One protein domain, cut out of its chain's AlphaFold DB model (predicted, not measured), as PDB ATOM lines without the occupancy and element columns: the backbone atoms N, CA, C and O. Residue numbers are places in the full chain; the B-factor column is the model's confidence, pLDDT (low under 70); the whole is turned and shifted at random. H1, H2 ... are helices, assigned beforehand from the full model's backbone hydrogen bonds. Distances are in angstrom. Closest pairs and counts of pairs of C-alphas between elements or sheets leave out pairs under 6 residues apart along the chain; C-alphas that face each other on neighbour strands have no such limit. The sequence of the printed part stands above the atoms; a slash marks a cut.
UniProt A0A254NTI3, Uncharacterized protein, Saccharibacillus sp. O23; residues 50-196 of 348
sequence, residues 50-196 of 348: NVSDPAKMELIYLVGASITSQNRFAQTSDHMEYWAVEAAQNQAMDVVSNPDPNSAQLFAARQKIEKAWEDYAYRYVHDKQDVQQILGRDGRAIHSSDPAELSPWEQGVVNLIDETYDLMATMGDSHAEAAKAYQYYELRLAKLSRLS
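This is residues 50 to 196 of the 348 residues of an uncharacterized protein of Saccharibacillus sp. O23 (UniProt A0A254NTI3). Two up-and-down bundles of three helices, each helix running against the one before it, stand side by side: H1, H2 and H3 make one, H4, H5 and H6 the other. H6 joins them, packing steeply on H1 and H3. The printed part has 147 residues, with six named helices, H1 to H6 in order, and no named strand: all helix. It is compact, with a radius of gyration of the C-alphas of 16.0 A and spans of 46 by 34 by 29 A.

Find C-alpha 54 at (20.013, 60.550, -43.972); from there H1, residues 54 to 72, runs 26.9 A. H2, residues 80 to 97, follows with 25.7 A, then H3, residues 103 to 124, with 31.9 A. At C-alpha 128, (46.124, 45.172, -50.937), begins H4, residues 128 to 141, 20.1 A. H5, residues 152 to 170, runs 27.4 A, and H6, residues 175 to 195, runs 31.5 A to C-alpha 195 at (23.226, 57.201, -60.498).

Compare Val 63 with Gln 89: their C-alphas, 5.5 A apart, are the closest of the hairpin H1 and H2, at a shallow tilt of 28 degrees. In the hairpin H2 and H3 the closest C-alphas are Ala 88 and Ile 113, 4.8 A. H6, the hub, touches H1 with residues 183 to 191 alone, closest at C-alphas Leu 187 and Ala 65, 5.1 A, a steep tilt of 64 degrees. It touches H5 at a shallow tilt of 18 degrees, closest at C-alphas Leu 195 and Trp 153, 4.9 A. H4 touches H5, closest at C-alphas Leu 135 and Ile 161, 6.0 A. H2 and H5 are apart. Each O i to N i+4 pair is within hydrogen-bond range in H1, H2 and H4, but 17 of 18 in H3, 14 of 15 in H5 and 15 of 17 in H6.

Look to the C-alphas of Asn 102 and Ser 145 for the two farthest apart, 47.4 A. The printed part has no cut and no long link. Its mean pLDDT is 93.3, and residues 75 to 78 are under 70.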
ATOM      1  N   ASN A  50       9.328  56.493 -44.753       87.94
ATOM      2  CA  ASN A  50      10.315  57.560 -44.584       87.94
ATOM      3  C   ASN A  50      11.731  56.976 -44.685       87.94
ATOM      4  O   ASN A  50      12.386  56.745 -43.671       87.94
ATOM      5  N   VAL A  51      12.168  56.678 -45.908       91.19
ATOM      6  CA  VAL A  51      13.517  56.179 -46.229       91.19
ATOM      7  C   VAL A  51      14.458  57.289 -46.688       91.19
ATOM      8  O   VAL A  51      15.631  57.028 -46.900       91.19
ATOM      9  N   SER A  52      13.976  58.528 -46.819       88.19
ATOM     10  CA  SER A  52      14.794  59.689 -47.205       88.19
ATOM     11  C   SER A  52      15.590  60.298 -46.047       88.19
ATOM     12  O   SER A  52      16.412  61.185 -46.276       88.19
ATOM     13  N   ASP A  53      15.356  59.845 -44.812       93.00
ATOM     14  CA  ASP A  53      16.163  60.234 -43.659       93.00
ATOM     15  C   ASP A  53      17.651  59.869 -43.888       93.00
ATOM     16  O   ASP A  53      17.956  58.718 -44.219       93.00
ATOM     17  N   PRO A  54      18.600  60.810 -43.706       95.12
ATOM     18  CA  PRO A  54      20.013  60.550 -43.972       95.12
ATOM     19  C   PRO A  54      20.620  59.401 -43.156       95.12
ATOM     20  O   PRO A  54      21.503  58.705 -43.659       95.12
ATOM     21  N   ALA A  55      20.176  59.182 -41.914       95.94
ATOM     22  CA  ALA A  55      20.686  58.095 -41.082       95.94
ATOM     23  C   ALA A  55      20.148  56.735 -41.549       95.94
ATOM     24  O   ALA A  55      20.908  55.767 -41.600       95.94
ATOM     25  N   LYS A  56      18.877  56.668 -41.969       96.69
ATOM     26  CA  LYS A  56      18.321  55.471 -42.621       96.69
ATOM     27  C   LYS A  56      19.007  55.168 -43.949       96.69
ATOM     28  O   LYS A  56      19.345  54.016 -44.200       96.69
ATOM     29  N   MET A  57      19.271  56.183 -44.773       96.75
ATOM     30  CA  MET A  57      20.000  55.987 -46.029       96.75
ATOM     31  C   MET A  57      21.414  55.454 -45.799       96.75
ATOM     32  O   MET A  57      21.855  54.573 -46.532       96.75
ATOM     33  N   GLU A  58      22.117  55.919 -44.764       97.31
ATOM     34  CA  GLU A  58      23.436  55.371 -44.434       97.31
ATOM     35  C   GLU A  58      23.365  53.884 -44.056       97.31
ATOM     36  O   GLU A  58      24.195  53.103 -44.521       97.31
ATOM     37  N   LEU A  59      22.349  53.469 -43.287       98.00
ATOM     38  CA  LEU A  59      22.098  52.050 -43.007       98.00
ATOM     39  C   LEU A  59      21.814  51.259 -44.286       98.00
ATOM     40  O   LEU A  59      22.402  50.200 -44.485       98.00
ATOM     41  N   ILE A  60      20.972  51.784 -45.177       98.31
ATOM     42  CA  ILE A  60      20.654  51.151 -46.466       98.31
ATOM     43  C   ILE A  60      21.922  50.962 -47.312       98.31
ATOM     44  O   ILE A  60      22.110  49.904 -47.916       98.31
ATOM     45  N   TYR A  61      22.828  51.944 -47.339       98.38
ATOM     46  CA  TYR A  61      24.099  51.809 -48.055       98.38
ATOM     47  C   TYR A  61      25.037  50.787 -47.408       98.38
ATOM     48  O   TYR A  61      25.680  50.032 -48.136       98.38
ATOM     49  N   LEU A  62      25.100  50.722 -46.075       98.44
ATOM     50  CA  LEU A  62      25.862  49.692 -45.361       98.44
ATOM     51  C   LEU A  62      25.319  48.288 -45.657       98.44
ATOM     52  O   LEU A  62      26.095  47.385 -45.975       98.44
ATOM     53  N   VAL A  63      23.993  48.119 -45.647       98.25
ATOM     54  CA  VAL A  63      23.327  46.874 -46.056       98.25
ATOM     55  C   VAL A  63      23.724  46.524 -47.491       98.25
ATOM     56  O   VAL A  63      24.301  45.463 -47.715       98.25
ATOM     57  N   GLY A  64      23.548  47.437 -48.451       97.56
ATOM     58  CA  GLY A  64      23.907  47.204 -49.856       97.56
ATOM     59  C   GLY A  64      25.385  46.849 -50.085       97.56
ATOM     60  O   GLY A  64      25.699  45.960 -50.883       97.56
ATOM     61  N   ALA A  65      26.302  47.504 -49.371       97.94
ATOM     62  CA  ALA A  65      27.735  47.228 -49.458       97.94
ATOM     63  C   ALA A  65      28.095  45.848 -48.881       97.94
ATOM     64  O   ALA A  65      28.870  45.092 -49.478       97.94
ATOM     65  N   SER A  66      27.482  45.480 -47.753       97.19
ATOM     66  CA  SER A  66      27.691  44.173 -47.125       97.19
ATOM     67  C   SER A  66      27.121  43.015 -47.959       97.19
ATOM     68  O   SER A  66      27.806  42.006 -48.121       97.19
ATOM     69  N   ILE A  67      25.956  43.191 -48.600       95.12
ATOM     70  CA  ILE A  67      25.381  42.224 -49.557       95.12
ATOM     71  C   ILE A  67      26.331  42.013 -50.739       95.12
ATOM     72  O   ILE A  67      26.618  40.885 -51.141       95.12
ATOM     73  N   THR A  68      26.859  43.104 -51.305       94.75
ATOM     74  CA  THR A  68      27.819  43.022 -52.418       94.75
ATOM     75  C   THR A  68      29.074  42.254 -52.007       94.75
ATOM     76  O   THR A  68      29.573  41.427 -52.772       94.75
ATOM     77  N   SER A  69      29.535  42.460 -50.771       94.94
ATOM     78  CA  SER A  69      30.675  41.734 -50.211       94.94
ATOM     79  C   SER A  69      30.394  40.241 -50.057       94.94
ATOM     80  O   SER A  69      31.195  39.422 -50.505       94.94
ATOM     81  N   GLN A  70      29.240  39.871 -49.496       92.44
ATOM     82  CA  GLN A  70      28.817  38.474 -49.369       92.44
ATOM     83  C   GLN A  70      28.746  37.775 -50.731       92.44
ATOM     84  O   GLN A  70      29.319  36.703 -50.907       92.44
ATOM     85  N   ASN A  71      28.142  38.419 -51.733       91.44
ATOM     86  CA  ASN A  71      28.067  37.885 -53.095       91.44
ATOM     87  C   ASN A  71      29.449  37.716 -53.746       91.44
ATOM     88  O   ASN A  71      29.657  36.810 -54.554       91.44
ATOM     89  N   ARG A  72      30.411  38.581 -53.408       91.56
ATOM     90  CA  ARG A  72      31.775  38.535 -53.948       91.56
ATOM     91  C   ARG A  72      32.585  37.374 -53.376       91.56
ATOM     92  O   ARG A  72      33.350  36.762 -54.123       91.56
ATOM     93  N   PHE A  73      32.409  37.074 -52.092       89.75
ATOM     94  CA  PHE A  73      33.172  36.058 -51.364       89.75
ATOM     95  C   PHE A  73      32.366  34.800 -51.033       89.75
ATOM     96  O   PHE A  73      32.797  34.022 -50.185       89.75
ATOM     97  N   ALA A  74      31.241  34.570 -51.723       70.12
ATOM     98  CA  ALA A  74      30.264  33.491 -51.517       70.12
ATOM     99  C   ALA A  74      30.810  32.045 -51.627       70.12
ATOM    100  O   ALA A  74      30.049  31.103 -51.825       70.12
ATOM    101  N   GLN A  75      32.125  31.837 -51.534       54.94
ATOM    102  CA  GLN A  75      32.773  30.549 -51.732       54.94
ATOM    103  C   GLN A  75      32.434  29.513 -50.659       54.94
ATOM    104  O   GLN A  75      32.578  28.336 -50.957       54.94
ATOM    105  N   THR A  76      31.921  29.901 -49.487       56.62
ATOM    106  CA  THR A  76      31.152  29.004 -48.606       56.62
ATOM    107  C   THR A  76      30.219  29.831 -47.714       56.62
ATOM    108  O   THR A  76      30.673  30.701 -46.973       56.62
ATOM    109  N   SER A  77      28.918  29.542 -47.729       58.03
ATOM    110  CA  SER A  77      27.949  29.984 -46.706       58.03
ATOM    111  C   SER A  77      28.219  29.360 -45.325       58.03
ATOM    112  O   SER A  77      27.429  29.500 -44.398       58.03
ATOM    113  N   ASP A  78      29.335  28.649 -45.169       58.28
ATOM    114  CA  ASP A  78      29.629  27.769 -44.037       58.28
ATOM    115  C   ASP A  78      30.463  28.486 -42.965       58.28
ATOM    116  O   ASP A  78      31.167  27.859 -42.167       58.28
ATOM    117  N   HIS A  79      30.478  29.818 -42.983       70.75
ATOM    118  CA  HIS A  79      31.286  30.634 -42.085       70.75
ATOM    119  C   HIS A  79      30.390  31.519 -41.229       70.75
ATOM    120  O   HIS A  79      29.513  32.205 -41.749       70.75
ATOM    121  N   MET A  80      30.640  31.516 -39.916       79.31
ATOM    122  CA  MET A  80      29.838  32.258 -38.937       79.31
ATOM    123  C   MET A  80      29.765  33.756 -39.252       79.31
ATOM    124  O   MET A  80      28.766  34.418 -38.997       79.31
ATOM    125  N   GLU A  81      30.812  34.306 -39.863       85.81
ATOM    126  CA  GLU A  81      30.878  35.712 -40.242       85.81
ATOM    127  C   GLU A  81      29.891  36.067 -41.361       85.81
ATOM    128  O   GLU A  81      29.367  37.178 -41.363       85.81
ATOM    129  N   TYR A  82      29.603  35.145 -42.293       87.69
ATOM    130  CA  TYR A  82      28.592  35.373 -43.335       87.69
ATOM    131  C   TYR A  82      27.234  35.642 -42.691       87.69
ATOM    132  O   TYR A  82      26.549  36.610 -43.017       87.69
ATOM    133  N   TRP A  83      26.873  34.801 -41.733       85.44
ATOM    134  CA  TRP A  83      25.593  34.869 -41.062       85.44
ATOM    135  C   TRP A  83      25.500  35.990 -40.032       85.44
ATOM    136  O   TRP A  83      24.441  36.596 -39.880       85.44
ATOM    137  N   ALA A  84      26.607  36.330 -39.369       88.88
ATOM    138  CA  ALA A  84      26.671  37.511 -38.515       88.88
ATOM    139  C   ALA A  84      26.358  38.791 -39.310       88.88
ATOM    140  O   ALA A  84      25.674  39.680 -38.798       88.88
ATOM    141  N   VAL A  85      26.816  38.870 -40.567       92.69
ATOM    142  CA  VAL A  85      26.459  39.957 -41.488       92.69
ATOM    143  C   VAL A  85      24.977  39.903 -41.857       92.69
ATOM    144  O   VAL A  85      24.317  40.930 -41.739       92.69
ATOM    145  N   GLU A  86      24.428  38.740 -42.222       91.44
ATOM    146  CA  GLU A  86      22.990  38.579 -42.519       91.44
ATOM    147  C   GLU A  86      22.107  39.031 -41.340       91.44
ATOM    148  O   GLU A  86      21.199  39.844 -41.501       91.44
ATOM    149  N   ALA A  87      22.427  38.596 -40.119       89.88
ATOM    150  CA  ALA A  87      21.699  38.991 -38.916       89.88
ATOM    151  C   ALA A  87      21.798  40.504 -38.641       89.88
ATOM    152  O   ALA A  87      20.845  41.121 -38.158       89.88
ATOM    153  N   ALA A  88      22.946  41.121 -38.931       94.81
ATOM    154  CA  ALA A  88      23.114  42.564 -38.799       94.81
ATOM    155  C   ALA A  88      22.380  43.349 -39.902       94.81
ATOM    156  O   ALA A  88      21.871  44.435 -39.621       94.81
ATOM    157  N   GLN A  89      22.281  42.803 -41.119       95.69
ATOM    158  CA  GLN A  89      21.473  43.362 -42.208       95.69
ATOM    159  C   GLN A  89      19.990  43.375 -41.842       95.69
ATOM    160  O   GLN A  89      19.376  44.436 -41.920       95.69
ATOM    161  N   ASN A  90      19.440  42.248 -41.379       93.06
ATOM    162  CA  ASN A  90      18.029  42.153 -40.986       93.06
ATOM    163  C   ASN A  90      17.713  43.152 -39.869       93.06
ATOM    164  O   ASN A  90      16.799  43.956 -39.995       93.06
ATOM    165  N   GLN A  91      18.552  43.225 -38.826       94.06
ATOM    166  CA  GLN A  91      18.350  44.214 -37.764       94.06
ATOM    167  C   GLN A  91      18.427  45.664 -38.275       94.06
ATOM    168  O   GLN A  91      17.696  46.532 -37.793       94.06
ATOM    169  N   ALA A  92      19.314  45.963 -39.227       97.00
ATOM    170  CA  ALA A  92      19.349  47.285 -39.844       97.00
ATOM    171  C   ALA A  92      18.054  47.575 -40.618       97.00
ATOM    172  O   ALA A  92      17.521  48.681 -40.512       97.00
ATOM    173  N   MET A  93      17.515  46.585 -41.330       96.75
ATOM    174  CA  MET A  93      16.259  46.710 -42.069       96.75
ATOM    175  C   MET A  93      15.030  46.795 -41.157       96.75
ATOM    176  O   MET A  93      14.112  47.563 -41.455       96.75
ATOM    177  N   ASP A  94      15.043  46.160 -39.988       93.88
ATOM    178  CA  ASP A  94      14.033  46.353 -38.939       93.88
ATOM    179  C   ASP A  94      13.962  47.818 -38.505       93.88
ATOM    180  O   ASP A  94      12.891  48.421 -38.475       93.88
ATOM    181  N   VAL A  95      15.119  48.437 -38.256       95.69
ATOM    182  CA  VAL A  95      15.189  49.854 -37.873       95.69
ATOM    183  C   VAL A  95      14.805  50.779 -39.035       95.69
ATOM    184  O   VAL A  95      14.143  51.793 -38.818       95.69
ATOM    185  N   VAL A  96      15.186  50.451 -40.271       96.06
ATOM    186  CA  VAL A  96      14.825  51.243 -41.462       96.06
ATOM    187  C   VAL A  96      13.317  51.190 -41.736       96.06
ATOM    188  O   VAL A  96      12.723  52.225 -42.062       96.06
ATOM    189  N   SER A  97      12.709  50.009 -41.588       93.50
ATOM    190  CA  SER A  97      11.281  49.758 -41.825       93.50
ATOM    191  C   SER A  97      10.370  50.294 -40.718       93.50
ATOM    192  O   SER A  97       9.183  50.515 -40.962       93.50
ATOM    193  N   ASN A  98      10.907  50.564 -39.524       91.88
ATOM    194  CA  ASN A  98      10.201  51.316 -38.491       91.88
ATOM    195  C   ASN A  98       9.894  52.737 -39.013       91.88
ATOM    196  O   ASN A  98      10.807  53.406 -39.512       91.88
ATOM    197  N   PRO A  99       8.640  53.229 -38.952       88.56
ATOM    198  CA  PRO A  99       8.318  54.588 -39.383       88.56
ATOM    199  C   PRO A  99       9.103  55.655 -38.604       88.56
ATOM    200  O   PRO A  99       9.609  56.587 -39.232       88.56
ATOM    201  N   ASP A 100       9.309  55.453 -37.299       89.69
ATOM    202  CA  ASP A 100       9.859  56.447 -36.370       89.69
ATOM    203  C   ASP A 100      10.960  55.855 -35.458       89.69
ATOM    204  O   ASP A 100      10.821  55.850 -34.228       89.69
ATOM    205  N   PRO A 101      12.083  55.343 -36.005       92.88
ATOM    206  CA  PRO A 101      13.155  54.818 -35.176       92.88
ATOM    207  C   PRO A 101      13.826  55.957 -34.411       92.88
ATOM    208  O   PRO A 101      14.121  57.025 -34.955       92.88
ATOM    209  N   ASN A 102      14.141  55.719 -33.144       94.56
ATOM    210  CA  ASN A 102      14.905  56.683 -32.368       94.56
ATOM    211  C   ASN A 102      16.400  56.650 -32.752       94.56
ATOM    212  O   ASN A 102      16.919  55.679 -33.310       94.56
ATOM    213  N   SER A 103      17.133  57.717 -32.422       95.19
ATOM    214  CA  SER A 103      18.555  57.842 -32.781       95.19
ATOM    215  C   SER A 103      19.439  56.746 -32.176       95.19
ATOM    216  O   SER A 103      20.456  56.393 -32.773       95.19
ATOM    217  N   ALA A 104      19.064  56.186 -31.020       96.56
ATOM    218  CA  ALA A 104      19.807  55.094 -30.398       96.56
ATOM    219  C   ALA A 104      19.647  53.781 -31.182       96.56
ATOM    220  O   ALA A 104      20.633  53.073 -31.371       96.56
ATOM    221  N   GLN A 105      18.448  53.490 -31.701       96.75
ATOM    222  CA  GLN A 105      18.192  52.339 -32.576       96.75
ATOM    223  C   GLN A 105      18.997  52.443 -33.877       96.75
ATOM    224  O   GLN A 105      19.688  51.493 -34.242       96.75
ATOM    225  N   LEU A 106      18.973  53.609 -34.532       96.31
ATOM    226  CA  LEU A 106      19.751  53.868 -35.753       96.31
ATOM    227  C   LEU A 106      21.255  53.686 -35.518       96.31
ATOM    228  O   LEU A 106      21.937  53.019 -36.297       96.31
ATOM    229  N   PHE A 107      21.775  54.245 -34.425       96.94
ATOM    230  CA  PHE A 107      23.187  54.138 -34.075       96.94
ATOM    231  C   PHE A 107      23.600  52.700 -33.737       96.94
ATOM    232  O   PHE A 107      24.621  52.226 -34.234       96.94
ATOM    233  N   ALA A 108      22.803  51.985 -32.941       97.69
ATOM    234  CA  ALA A 108      23.087  50.602 -32.566       97.69
ATOM    235  C   ALA A 108      23.070  49.664 -33.784       97.69
ATOM    236  O   ALA A 108      23.983  48.854 -33.943       97.69
ATOM    237  N   ALA A 109      22.078  49.807 -34.670       97.50
ATOM    238  CA  ALA A 109      22.015  49.046 -35.916       97.50
ATOM    239  C   ALA A 109      23.242  49.307 -36.796       97.50
ATOM    240  O   ALA A 109      23.854  48.364 -37.299       97.50
ATOM    241  N   ARG A 110      23.654  50.577 -36.908       97.88
ATOM    242  CA  ARG A 110      24.836  50.980 -37.671       97.88
ATOM    243  C   ARG A 110      26.107  50.333 -37.130       97.88
ATOM    244  O   ARG A 110      26.839  49.712 -37.890       97.88
ATOM    245  N   GLN A 111      26.353  50.447 -35.826       98.06
ATOM    246  CA  GLN A 111      27.540  49.854 -35.210       98.06
ATOM    247  C   GLN A 111      27.581  48.338 -35.399       98.06
ATOM    248  O   GLN A 111      28.643  47.777 -35.666       98.06
ATOM    249  N   LYS A 112      26.428  47.672 -35.276       97.19
ATOM    250  CA  LYS A 112      26.349  46.220 -35.429       97.19
ATOM    251  C   LYS A 112      26.693  45.782 -36.852       97.19
ATOM    252  O   LYS A 112      27.500  44.868 -37.005       97.19
ATOM    253  N   ILE A 113      26.128  46.431 -37.874       97.50
ATOM    254  CA  ILE A 113      26.421  46.073 -39.269       97.50
ATOM    255  C   ILE A 113      27.842  46.454 -39.680       97.50
ATOM    256  O   ILE A 113      28.500  45.656 -40.338       97.50
ATOM    257  N   GLU A 114      28.360  47.606 -39.238       97.38
ATOM    258  CA  GLU A 114      29.756  47.994 -39.482       97.38
ATOM    259  C   GLU A 114      30.719  46.956 -38.895       97.38
ATOM    260  O   GLU A 114      31.618  46.498 -39.597       97.38
ATOM    261  N   LYS A 115      30.490  46.520 -37.649       96.50
ATOM    262  CA  LYS A 115      31.339  45.524 -36.989       96.50
ATOM    263  C   LYS A 115      31.264  44.152 -37.655       96.50
ATOM    264  O   LYS A 115      32.303  43.556 -37.920       96.50
ATOM    265  N   ALA A 116      30.056  43.652 -37.920       95.25
ATOM    266  CA  ALA A 116      29.876  42.353 -38.567       95.25
ATOM    267  C   ALA A 116      30.513  42.342 -39.963       95.25
ATOM    268  O   ALA A 116      31.189  41.387 -40.342       95.25
ATOM    269  N   TRP A 117      30.346  43.433 -40.713       96.25
ATOM    270  CA  TRP A 117      30.936  43.572 -42.035       96.25
ATOM    271  C   TRP A 117      32.458  43.747 -41.992       96.25
ATOM    272  O   TRP A 117      33.136  43.230 -42.876       96.25
ATOM    273  N   GLU A 118      33.013  44.424 -40.980       95.25
ATOM    274  CA  GLU A 118      34.466  44.518 -40.763       95.25
ATOM    275  C   GLU A 118      35.075  43.142 -40.498       95.25
ATOM    276  O   GLU A 118      36.042  42.777 -41.161       95.25
ATOM    277  N   ASP A 119      34.470  42.349 -39.610       94.00
ATOM    278  CA  ASP A 119      34.926  40.984 -39.325       94.00
ATOM    279  C   ASP A 119      34.863  40.096 -40.571       94.00
ATOM    280  O   ASP A 119      35.793  39.337 -40.852       94.00
ATOM    281  N   TYR A 120      33.788  40.228 -41.353       93.75
ATOM    282  CA  TYR A 120      33.639  39.517 -42.617       93.75
ATOM    283  C   TYR A 120      34.700  39.949 -43.635       93.75
ATOM    284  O   TYR A 120      35.415  39.107 -44.166       93.75
ATOM    285  N   ALA A 121      34.871  41.249 -43.883       94.00
ATOM    286  CA  ALA A 121      35.870  41.763 -44.821       94.00
ATOM    287  C   ALA A 121      37.298  41.357 -44.422       94.00
ATOM    288  O   ALA A 121      38.060  40.898 -45.271       94.00
ATOM    289  N   TYR A 122      37.628  41.445 -43.131       94.06
ATOM    290  CA  TYR A 122      38.904  40.995 -42.572       94.06
ATOM    291  C   TYR A 122      39.120  39.483 -42.717       94.06
ATOM    292  O   TYR A 122      40.230  38.997 -42.595       94.06
ATOM    293  N   ARG A 123      38.095  38.672 -42.966       92.44
ATOM    294  CA  ARG A 123      38.315  37.243 -43.221       92.44
ATOM    295  C   ARG A 123      38.765  36.956 -44.653       92.44
ATOM    296  O   ARG A 123      39.480  35.982 -44.867       92.44
ATOM    297  N   TYR A 124      38.318  37.755 -45.621       92.62
ATOM    298  CA  TYR A 124      38.470  37.441 -47.047       92.62
ATOM    299  C   TYR A 124      39.423  38.365 -47.805       92.62
ATOM    300  O   TYR A 124      39.873  37.995 -48.888       92.62
ATOM    301  N   VAL A 125      39.721  39.550 -47.273       95.19
ATOM    302  CA  VAL A 125      40.605  40.533 -47.908       95.19
ATOM    303  C   VAL A 125      41.929  40.552 -47.167       95.19
ATOM    304  O   VAL A 125      42.086  41.328 -46.236       95.19
ATOM    305  N   HIS A 126      42.881  39.725 -47.588       95.50
ATOM    306  CA  HIS A 126      44.104  39.467 -46.822       95.50
ATOM    307  C   HIS A 126      45.130  40.592 -46.952       95.50
ATOM    308  O   HIS A 126      45.874  40.884 -46.013       95.50
ATOM    309  N   ASP A 127      45.184  41.218 -48.124       97.38
ATOM    310  CA  ASP A 127      46.161  42.243 -48.458       97.38
ATOM    311  C   ASP A 127      45.641  43.206 -49.539       97.38
ATOM    312  O   ASP A 127      44.530  43.091 -50.064       97.38
ATOM    313  N   LYS A 128      46.460  44.205 -49.884       97.44
ATOM    314  CA  LYS A 128      46.124  45.172 -50.937       97.44
ATOM    315  C   LYS A 128      45.987  44.515 -52.308       97.44
ATOM    316  O   LYS A 128      45.250  45.040 -53.136       97.44
ATOM    317  N   GLN A 129      46.676  43.407 -52.581       97.56
ATOM    318  CA  GLN A 129      46.591  42.733 -53.872       97.56
ATOM    319  C   GLN A 129      45.184  42.161 -54.092       97.56
ATOM    320  O   GLN A 129      44.674  42.258 -55.210       97.56
ATOM    321  N   ASP A 130      44.527  41.646 -53.053       96.81
ATOM    322  CA  ASP A 130      43.117  41.230 -53.118       96.81
ATOM    323  C   ASP A 130      42.211  42.405 -53.515       96.81
ATOM    324  O   ASP A 130      41.424  42.306 -54.464       96.81
ATOM    325  N   VAL A 131      42.382  43.567 -52.874       97.94
ATOM    326  CA  VAL A 131      41.623  44.785 -53.207       97.94
ATOM    327  C   VAL A 131      41.892  45.221 -54.650       97.94
ATOM    328  O   VAL A 131      40.962  45.486 -55.407       97.94
ATOM    329  N   GLN A 132      43.149  45.238 -55.089       98.12
ATOM    330  CA  GLN A 132      43.516  45.601 -56.462       98.12
ATOM    331  C   GLN A 132      42.902  44.658 -57.503       98.12
ATOM    332  O   GLN A 132      42.470  45.106 -58.568       98.12
ATOM    333  N   GLN A 133      42.829  43.356 -57.213       97.19
ATOM    334  CA  GLN A 133      42.164  42.387 -58.086       97.19
ATOM    335  C   GLN A 133      40.667  42.675 -58.204       97.19
ATOM    336  O   GLN A 133      40.124  42.619 -59.311       97.19
ATOM    337  N   ILE A 134      40.022  43.026 -57.088       96.69
ATOM    338  CA  ILE A 134      38.617  43.438 -57.028       96.69
ATOM    339  C   ILE A 134      38.388  44.692 -57.877       96.69
ATOM    340  O   ILE A 134      37.584  44.649 -58.809       96.69
ATOM    341  N   LEU A 135      39.150  45.759 -57.632       97.50
ATOM    342  CA  LEU A 135      39.065  47.009 -58.395       97.50
ATOM    343  C   LEU A 135      39.327  46.775 -59.886       97.50
ATOM    344  O   LEU A 135      38.616  47.282 -60.750       97.50
ATOM    345  N   GLY A 136      40.339  45.968 -60.208       96.38
ATOM    346  CA  GLY A 136      40.685  45.630 -61.582       96.38
ATOM    347  C   GLY A 136      39.598  44.817 -62.285       96.38
ATOM    348  O   GLY A 136      39.403  44.986 -63.488       96.38
ATOM    349  N   ARG A 137      38.895  43.927 -61.576       95.38
ATOM    350  CA  ARG A 137      37.756  43.173 -62.117       95.38
ATOM    351  C   ARG A 137      36.593  44.102 -62.431       95.38
ATOM    352  O   ARG A 137      36.090  44.052 -63.549       95.38
ATOM    353  N   ASP A 138      36.214  44.941 -61.478       94.75
ATOM    354  CA  ASP A 138      35.076  45.846 -61.622       94.75
ATOM    355  C   ASP A 138      35.360  46.891 -62.719       94.75
ATOM    356  O   ASP A 138      34.520  47.122 -63.584       94.75
ATOM    357  N   GLY A 139      36.591  47.408 -62.798       94.88
ATOM    358  CA  GLY A 139      37.018  48.295 -63.884       94.88
ATOM    359  C   GLY A 139      37.011  47.641 -65.271       94.88
ATOM    360  O   GLY A 139      36.732  48.314 -66.256       94.88
ATOM    361  N   ARG A 140      37.278  46.329 -65.379       93.69
ATOM    362  CA  ARG A 140      37.173  45.586 -66.655       93.69
ATOM    363  C   ARG A 140      35.731  45.303 -67.077       93.69
ATOM    364  O   ARG A 140      35.506  45.059 -68.259       93.69
ATOM    365  N   ALA A 141      34.788  45.286 -66.135       91.44
ATOM    366  CA  ALA A 141      33.369  45.090 -66.429       91.44
ATOM    367  C   ALA A 141      32.723  46.336 -67.063       91.44
ATOM    368  O   ALA A 141      31.649  46.241 -67.650       91.44
ATOM    369  N   ILE A 142      33.381  47.494 -66.971       91.69
ATOM    370  CA  ILE A 142      32.960  48.728 -67.633       91.69
ATOM    371  C   ILE A 142      33.457  48.684 -69.086       91.69
ATOM    372  O   ILE A 142      34.654  48.768 -69.361       91.69
ATOM    373  N   HIS A 143      32.528  48.491 -70.024       74.00
ATOM    374  CA  HIS A 143      32.800  48.058 -71.401       74.00
ATOM    375  C   HIS A 143      32.987  49.191 -72.430       74.00
ATOM    376  O   HIS A 143      32.648  49.007 -73.597       74.00
ATOM    377  N   SER A 144      33.572  50.333 -72.059       81.12
ATOM    378  CA  SER A 144      33.985  51.336 -73.053       81.12
ATOM    379  C   SER A 144      35.380  51.892 -72.785       81.12
ATOM    380  O   SER A 144      35.770  52.166 -71.650       81.12
ATOM    381  N   SER A 145      36.148  52.049 -73.865       76.69
ATOM    382  CA  SER A 145      37.417  52.776 -73.865       76.69
ATOM    383  C   SER A 145      37.243  54.285 -74.047       76.69
ATOM    384  O   SER A 145      38.212  55.015 -73.845       76.69
ATOM    385  N   ASP A 146      36.055  54.741 -74.455       87.94
ATOM    386  CA  ASP A 146      35.729  56.157 -74.602       87.94
ATOM    387  C   ASP A 146      34.971  56.652 -73.356       87.94
ATOM    388  O   ASP A 146      33.823  56.260 -73.130       87.94
ATOM    389  N   PRO A 147      35.570  57.537 -72.536       85.75
ATOM    390  CA  PRO A 147      34.896  58.119 -71.379       85.75
ATOM    391  C   PRO A 147      33.566  58.810 -71.708       85.75
ATOM    392  O   PRO A 147      32.716  58.921 -70.826       85.75
ATOM    393  N   ALA A 148      33.376  59.279 -72.949       90.38
ATOM    394  CA  ALA A 148      32.143  59.933 -73.380       90.38
ATOM    395  C   ALA A 148      30.954  58.967 -73.520       90.38
ATOM    396  O   ALA A 148      29.808  59.410 -73.462       90.38
ATOM    397  N   GLU A 149      31.208  57.667 -73.682       92.81
ATOM    398  CA  GLU A 149      30.170  56.635 -73.786       92.81
ATOM    399  C   GLU A 149      29.747  56.079 -72.419       92.81
ATOM    400  O   GLU A 149      28.730  55.395 -72.318       92.81
ATOM    401  N   LEU A 150      30.513  56.371 -71.362       93.56
ATOM    402  CA  LEU A 150      30.224  55.895 -70.013       93.56
ATOM    403  C   LEU A 150      29.008  56.609 -69.425       93.56
ATOM    404  O   LEU A 150      28.931  57.840 -69.410       93.56
ATOM    405  N   SER A 151      28.095  55.834 -68.848       94.44
ATOM    406  CA  SER A 151      27.007  56.361 -68.027       94.44
ATOM    407  C   SER A 151      27.540  57.097 -66.784       94.44
ATOM    408  O   SER A 151      28.660  56.836 -66.333       94.44
ATOM    409  N   PRO A 152      26.740  57.978 -66.149       95.19
ATOM    410  CA  PRO A 152      27.153  58.662 -64.920       95.19
ATOM    411  C   PRO A 152      27.571  57.712 -63.789       95.19
ATOM    412  O   PRO A 152      28.491  58.018 -63.031       95.19
ATOM    413  N   TRP A 153      26.917  56.549 -63.684       94.44
ATOM    414  CA  TRP A 153      27.303  55.512 -62.731       94.44
ATOM    415  C   TRP A 153      28.687  54.941 -63.058       94.44
ATOM    416  O   TRP A 153      29.548  54.938 -62.183       94.44
ATOM    417  N   GLU A 154      28.942  54.539 -64.308       95.19
ATOM    418  CA  GLU A 154      30.239  53.983 -64.731       95.19
ATOM    419  C   GLU A 154      31.385  54.983 -64.552       95.19
ATOM    420  O   GLU A 154      32.437  54.619 -64.029       95.19
ATOM    421  N   GLN A 155      31.173  56.255 -64.905       95.62
ATOM    422  CA  GLN A 155      32.149  57.319 -64.643       95.62
ATOM    423  C   GLN A 155      32.444  57.444 -63.143       95.62
ATOM    424  O   GLN A 155      33.603  57.548 -62.740       95.62
ATOM    425  N   GLY A 156      31.403  57.386 -62.306       95.94
ATOM    426  CA  GLY A 156      31.539  57.374 -60.852       95.94
ATOM    427  C   GLY A 156      32.367  56.194 -60.343       95.94
ATOM    428  O   GLY A 156      33.226  56.388 -59.487       95.94
ATOM    429  N   VAL A 157      32.156  54.991 -60.888       96.06
ATOM    430  CA  VAL A 157      32.913  53.789 -60.506       96.06
ATOM    431  C   VAL A 157      34.377  53.894 -60.927       96.06
ATOM    432  O   VAL A 157      35.250  53.593 -60.118       96.06
ATOM    433  N   VAL A 158      34.672  54.365 -62.143       95.81
ATOM    434  CA  VAL A 158      36.061  54.571 -62.599       95.81
ATOM    435  C   VAL A 158      36.794  55.560 -61.691       95.81
ATOM    436  O   VAL A 158      37.900  55.266 -61.242       95.81
ATOM    437  N   ASN A 159      36.160  56.687 -61.359       96.56
ATOM    438  CA  ASN A 159      36.739  57.668 -60.440       96.56
ATOM    439  C   ASN A 159      36.954  57.075 -59.042       96.56
ATOM    440  O   ASN A 159      38.002  57.282 -58.442       96.56
ATOM    441  N   LEU A 160      35.992  56.298 -58.535       98.00
ATOM    442  CA  LEU A 160      36.101  55.641 -57.235       98.00
ATOM    443  C   LEU A 160      37.232  54.601 -57.197       98.00
ATOM    444  O   LEU A 160      37.899  54.456 -56.171       98.00
ATOM    445  N   ILE A 161      37.464  53.878 -58.294       97.69
ATOM    446  CA  ILE A 161      38.598  52.957 -58.414       97.69
ATOM    447  C   ILE A 161      39.912  53.730 -58.250       97.69
ATOM    448  O   ILE A 161      40.738  53.338 -57.424       97.69
ATOM    449  N   ASP A 162      40.081  54.839 -58.975       97.12
ATOM    450  CA  ASP A 162      41.277  55.685 -58.879       97.12
ATOM    451  C   ASP A 162      41.432  56.277 -57.457       97.12
ATOM    452  O   ASP A 162      42.503  56.161 -56.861       97.12
ATOM    453  N   GLU A 163      40.349  56.789 -56.851       98.19
ATOM    454  CA  GLU A 163      40.324  57.257 -55.450       98.19
ATOM    455  C   GLU A 163      40.771  56.165 -54.463       98.19
ATOM    456  O   GLU A 163      41.491  56.437 -53.502       98.19
ATOM    457  N   THR A 164      40.353  54.916 -54.686       98.00
ATOM    458  CA  THR A 164      40.688  53.794 -53.798       98.00
ATOM    459  C   THR A 164      42.154  53.383 -53.947       98.00
ATOM    460  O   THR A 164      42.805  53.070 -52.947       98.00
ATOM    461  N   TYR A 165      42.714  53.423 -55.162       98.25
ATOM    462  CA  TYR A 165      44.153  53.229 -55.370       98.25
ATOM    463  C   TYR A 165      44.978  54.301 -54.652       98.25
ATOM    464  O   TYR A 165      45.948  53.963 -53.969       98.25
ATOM    465  N   ASP A 166      44.572  55.568 -54.758       97.81
ATOM    466  CA  ASP A 166      45.230  56.681 -54.070       97.81
ATOM    467  C   ASP A 166      45.144  56.529 -52.544       97.81
ATOM    468  O   ASP A 166      46.149  56.697 -51.851       97.81
ATOM    469  N   LEU A 167      43.983  56.126 -52.013       97.56
ATOM    470  CA  LEU A 167      43.814  55.818 -50.591       97.56
ATOM    471  C   LEU A 167      44.791  54.718 -50.148       97.56
ATOM    472  O   LEU A 167      45.574  54.933 -49.221       97.56
ATOM    473  N   MET A 168      44.818  53.576 -50.842       97.69
ATOM    474  CA  MET A 168      45.711  52.456 -50.514       97.69
ATOM    475  C   MET A 168      47.199  52.824 -50.578       97.69
ATOM    476  O   MET A 168      47.994  52.248 -49.833       97.69
ATOM    477  N   ALA A 169      47.592  53.776 -51.429       97.56
ATOM    478  CA  ALA A 169      48.970  54.264 -51.506       97.56
ATOM    479  C   ALA A 169      49.408  55.041 -50.250       97.56
ATOM    480  O   ALA A 169      50.604  55.156 -49.990       97.56
ATOM    481  N   THR A 170      48.456  55.558 -49.465       97.62
ATOM    482  CA  THR A 170      48.720  56.271 -48.198       97.62
ATOM    483  C   THR A 170      48.605  55.387 -46.956       97.62
ATOM    484  O   THR A 170      49.055  55.780 -45.879       97.62
ATOM    485  N   MET A 171      48.008  54.203 -47.086       96.12
ATOM    486  CA  MET A 171      47.784  53.264 -45.987       96.12
ATOM    487  C   MET A 171      48.985  52.334 -45.775       96.12
ATOM    488  O   MET A 171      49.752  52.077 -46.704       96.12
ATOM    489  N   GLY A 172      49.109  51.766 -44.572       95.31
ATOM    490  CA  GLY A 172      50.020  50.648 -44.305       95.31
ATOM    491  C   GLY A 172      49.661  49.391 -45.108       95.31
ATOM    492  O   GLY A 172      48.633  49.350 -45.781       95.31
ATOM    493  N   ASP A 173      50.528  48.379 -45.066       95.19
ATOM    494  CA  ASP A 173      50.337  47.103 -45.775       95.19
ATOM    495  C   ASP A 173      49.732  46.007 -44.884       95.19
ATOM    496  O   ASP A 173      49.793  44.827 -45.232       95.19
ATOM    497  N   SER A 174      49.174  46.349 -43.716       96.44
ATOM    498  CA  SER A 174      48.547  45.331 -42.881       96.44
ATOM    499  C   SER A 174      47.216  44.881 -43.466       96.44
ATOM    500  O   SER A 174      46.513  45.600 -44.182       96.44
ATOM    501  N   HIS A 175      46.843  43.680 -43.051       94.38
ATOM    502  CA  HIS A 175      45.550  43.084 -43.316       94.38
ATOM    503  C   HIS A 175      44.379  44.023 -42.955       94.38
ATOM    504  O   HIS A 175      43.464  44.234 -43.748       94.38
ATOM    505  N   ALA A 176      44.438  44.672 -41.789       95.44
ATOM    506  CA  ALA A 176      43.380  45.575 -41.342       95.44
ATOM    507  C   ALA A 176      43.249  46.820 -42.237       95.44
ATOM    508  O   ALA A 176      42.143  47.322 -42.442       95.44
ATOM    509  N   GLU A 177      44.355  47.330 -42.789       97.06
ATOM    510  CA  GLU A 177      44.302  48.439 -43.744       97.06
ATOM    511  C   GLU A 177      43.702  48.017 -45.088       97.06
ATOM    512  O   GLU A 177      42.906  48.765 -45.656       97.06
ATOM    513  N   ALA A 178      44.026  46.819 -45.579       96.94
ATOM    514  CA  ALA A 178      43.441  46.291 -46.808       96.94
ATOM    515  C   ALA A 178      41.918  46.103 -46.685       96.94
ATOM    516  O   ALA A 178      41.168  46.591 -47.536       96.94
ATOM    517  N   ALA A 179      41.450  45.493 -45.591       96.12
ATOM    518  CA  ALA A 179      40.024  45.328 -45.313       96.12
ATOM    519  C   ALA A 179      39.285  46.681 -45.255       96.12
ATOM    520  O   ALA A 179      38.217  46.833 -45.849       96.12
ATOM    521  N   LYS A 180      39.884  47.710 -44.638       97.12
ATOM    522  CA  LYS A 180      39.310  49.068 -44.596       97.12
ATOM    523  C   LYS A 180      39.240  49.735 -45.969       97.12
ATOM    524  O   LYS A 180      38.240  50.383 -46.273       97.12
ATOM    525  N   ALA A 181      40.269  49.584 -46.804       97.94
ATOM    526  CA  ALA A 181      40.246  50.102 -48.173       97.94
ATOM    527  C   ALA A 181      39.137  49.438 -49.006       97.94
ATOM    528  O   ALA A 181      38.429  50.111 -49.756       97.94
ATOM    529  N   TYR A 182      38.944  48.131 -48.823       98.06
ATOM    530  CA  TYR A 182      37.853  47.390 -49.441       98.06
ATOM    531  C   TYR A 182      36.470  47.885 -48.988       98.06
ATOM    532  O   TYR A 182      35.623  48.190 -49.826       98.06
ATOM    533  N   GLN A 183      36.251  48.039 -47.680       97.62
ATOM    534  CA  GLN A 183      34.985  48.560 -47.153       97.62
ATOM    535  C   GLN A 183      34.704  49.992 -47.629       97.62
ATOM    536  O   GLN A 183      33.568  50.313 -47.976       97.62
ATOM    537  N   TYR A 184      35.732  50.847 -47.699       98.12
ATOM    538  CA  TYR A 184      35.606  52.184 -48.285       98.12
ATOM    539  C   TYR A 184      35.070  52.108 -49.719       98.12
ATOM    540  O   TYR A 184      34.093  52.786 -50.046       98.12
ATOM    541  N   TYR A 185      35.680  51.260 -50.552       98.44
ATOM    542  CA  TYR A 185      35.273  51.070 -51.939       98.44
ATOM    543  C   TYR A 185      33.821  50.591 -52.050       98.44
ATOM    544  O   TYR A 185      33.018  51.243 -52.713       98.44
ATOM    545  N   GLU A 186      33.444  49.514 -51.362       97.88
ATOM    546  CA  GLU A 186      32.094  48.940 -51.460       97.88
ATOM    547  C   GLU A 186      31.010  49.891 -50.921       97.88
ATOM    548  O   GLU A 186      29.950  50.037 -51.531       97.88
ATOM    549  N   LEU A 187      31.270  50.616 -49.823       98.19
ATOM    550  CA  LEU A 187      30.313  51.592 -49.288       98.19
ATOM    551  C   LEU A 187      30.103  52.762 -50.255       98.19
ATOM    552  O   LEU A 187      28.979  53.225 -50.470       98.19
ATOM    553  N   ARG A 188      31.183  53.259 -50.863       98.19
ATOM    554  CA  ARG A 188      31.106  54.327 -51.866       98.19
ATOM    555  C   ARG A 188      30.431  53.836 -53.143       98.19
ATOM    556  O   ARG A 188      29.638  54.578 -53.720       98.19
ATOM    557  N   LEU A 189      30.667  52.587 -53.538       96.69
ATOM    558  CA  LEU A 189      30.000  51.949 -54.667       96.69
ATOM    559  C   LEU A 189      28.488  51.824 -54.426       96.69
ATOM    560  O   LEU A 189      27.698  52.177 -55.304       96.69
ATOM    561  N   ALA A 190      28.069  51.428 -53.219       96.94
ATOM    562  CA  ALA A 190      26.660  51.398 -52.828       96.94
ATOM    563  C   ALA A 190      26.008  52.789 -52.935       96.94
ATOM    564  O   ALA A 190      24.906  52.917 -53.476       96.94
ATOM    565  N   LYS A 191      26.716  53.852 -52.532       97.44
ATOM    566  CA  LYS A 191      26.262  55.252 -52.671       97.44
ATOM    567  C   LYS A 191      26.158  55.715 -54.124       97.44
ATOM    568  O   LYS A 191      25.308  56.543 -54.449       97.44
ATOM    569  N   LEU A 192      26.991  55.187 -55.023       96.75
ATOM    570  CA  LEU A 192      26.898  55.488 -56.454       96.75
ATOM    571  C   LEU A 192      25.635  54.905 -57.096       96.75
ATOM    572  O   LEU A 192      25.227  55.401 -58.142       96.75
ATOM    573  N   SER A 193      24.971  53.918 -56.481       92.06
ATOM    574  CA  SER A 193      23.754  53.296 -57.032       92.06
ATOM    575  C   SER A 193      22.614  54.282 -57.322       92.06
ATOM    576  O   SER A 193      21.795  54.007 -58.195       92.06
ATOM    577  N   ARG A 194      22.603  55.461 -56.685       93.81
ATOM    578  CA  ARG A 194      21.699  56.580 -57.008       93.81
ATOM    579  C   ARG A 194      21.817  57.091 -58.450       93.81
ATOM    580  O   ARG A 194      20.903  57.728 -58.952       93.81
ATOM    581  N   LEU A 195      22.954  56.841 -59.102       93.31
ATOM    582  CA  LEU A 195      23.226  57.201 -60.498       93.31
ATOM    583  C   LEU A 195      22.865  56.072 -61.477       93.31
ATOM    584  O   LEU A 195      23.014  56.236 -62.686       93.31
ATOM    585  N   SER A 196      22.463  54.905 -60.966       90.88
ATOM    586  CA  SER A 196      22.161  53.722 -61.768       90.88
ATOM    587  C   SER A 196      20.704  53.745 -62.221       90.88
ATOM    588  O   SER A 196      19.796  53.924 -61.411       90.88
TER     589      SER A 196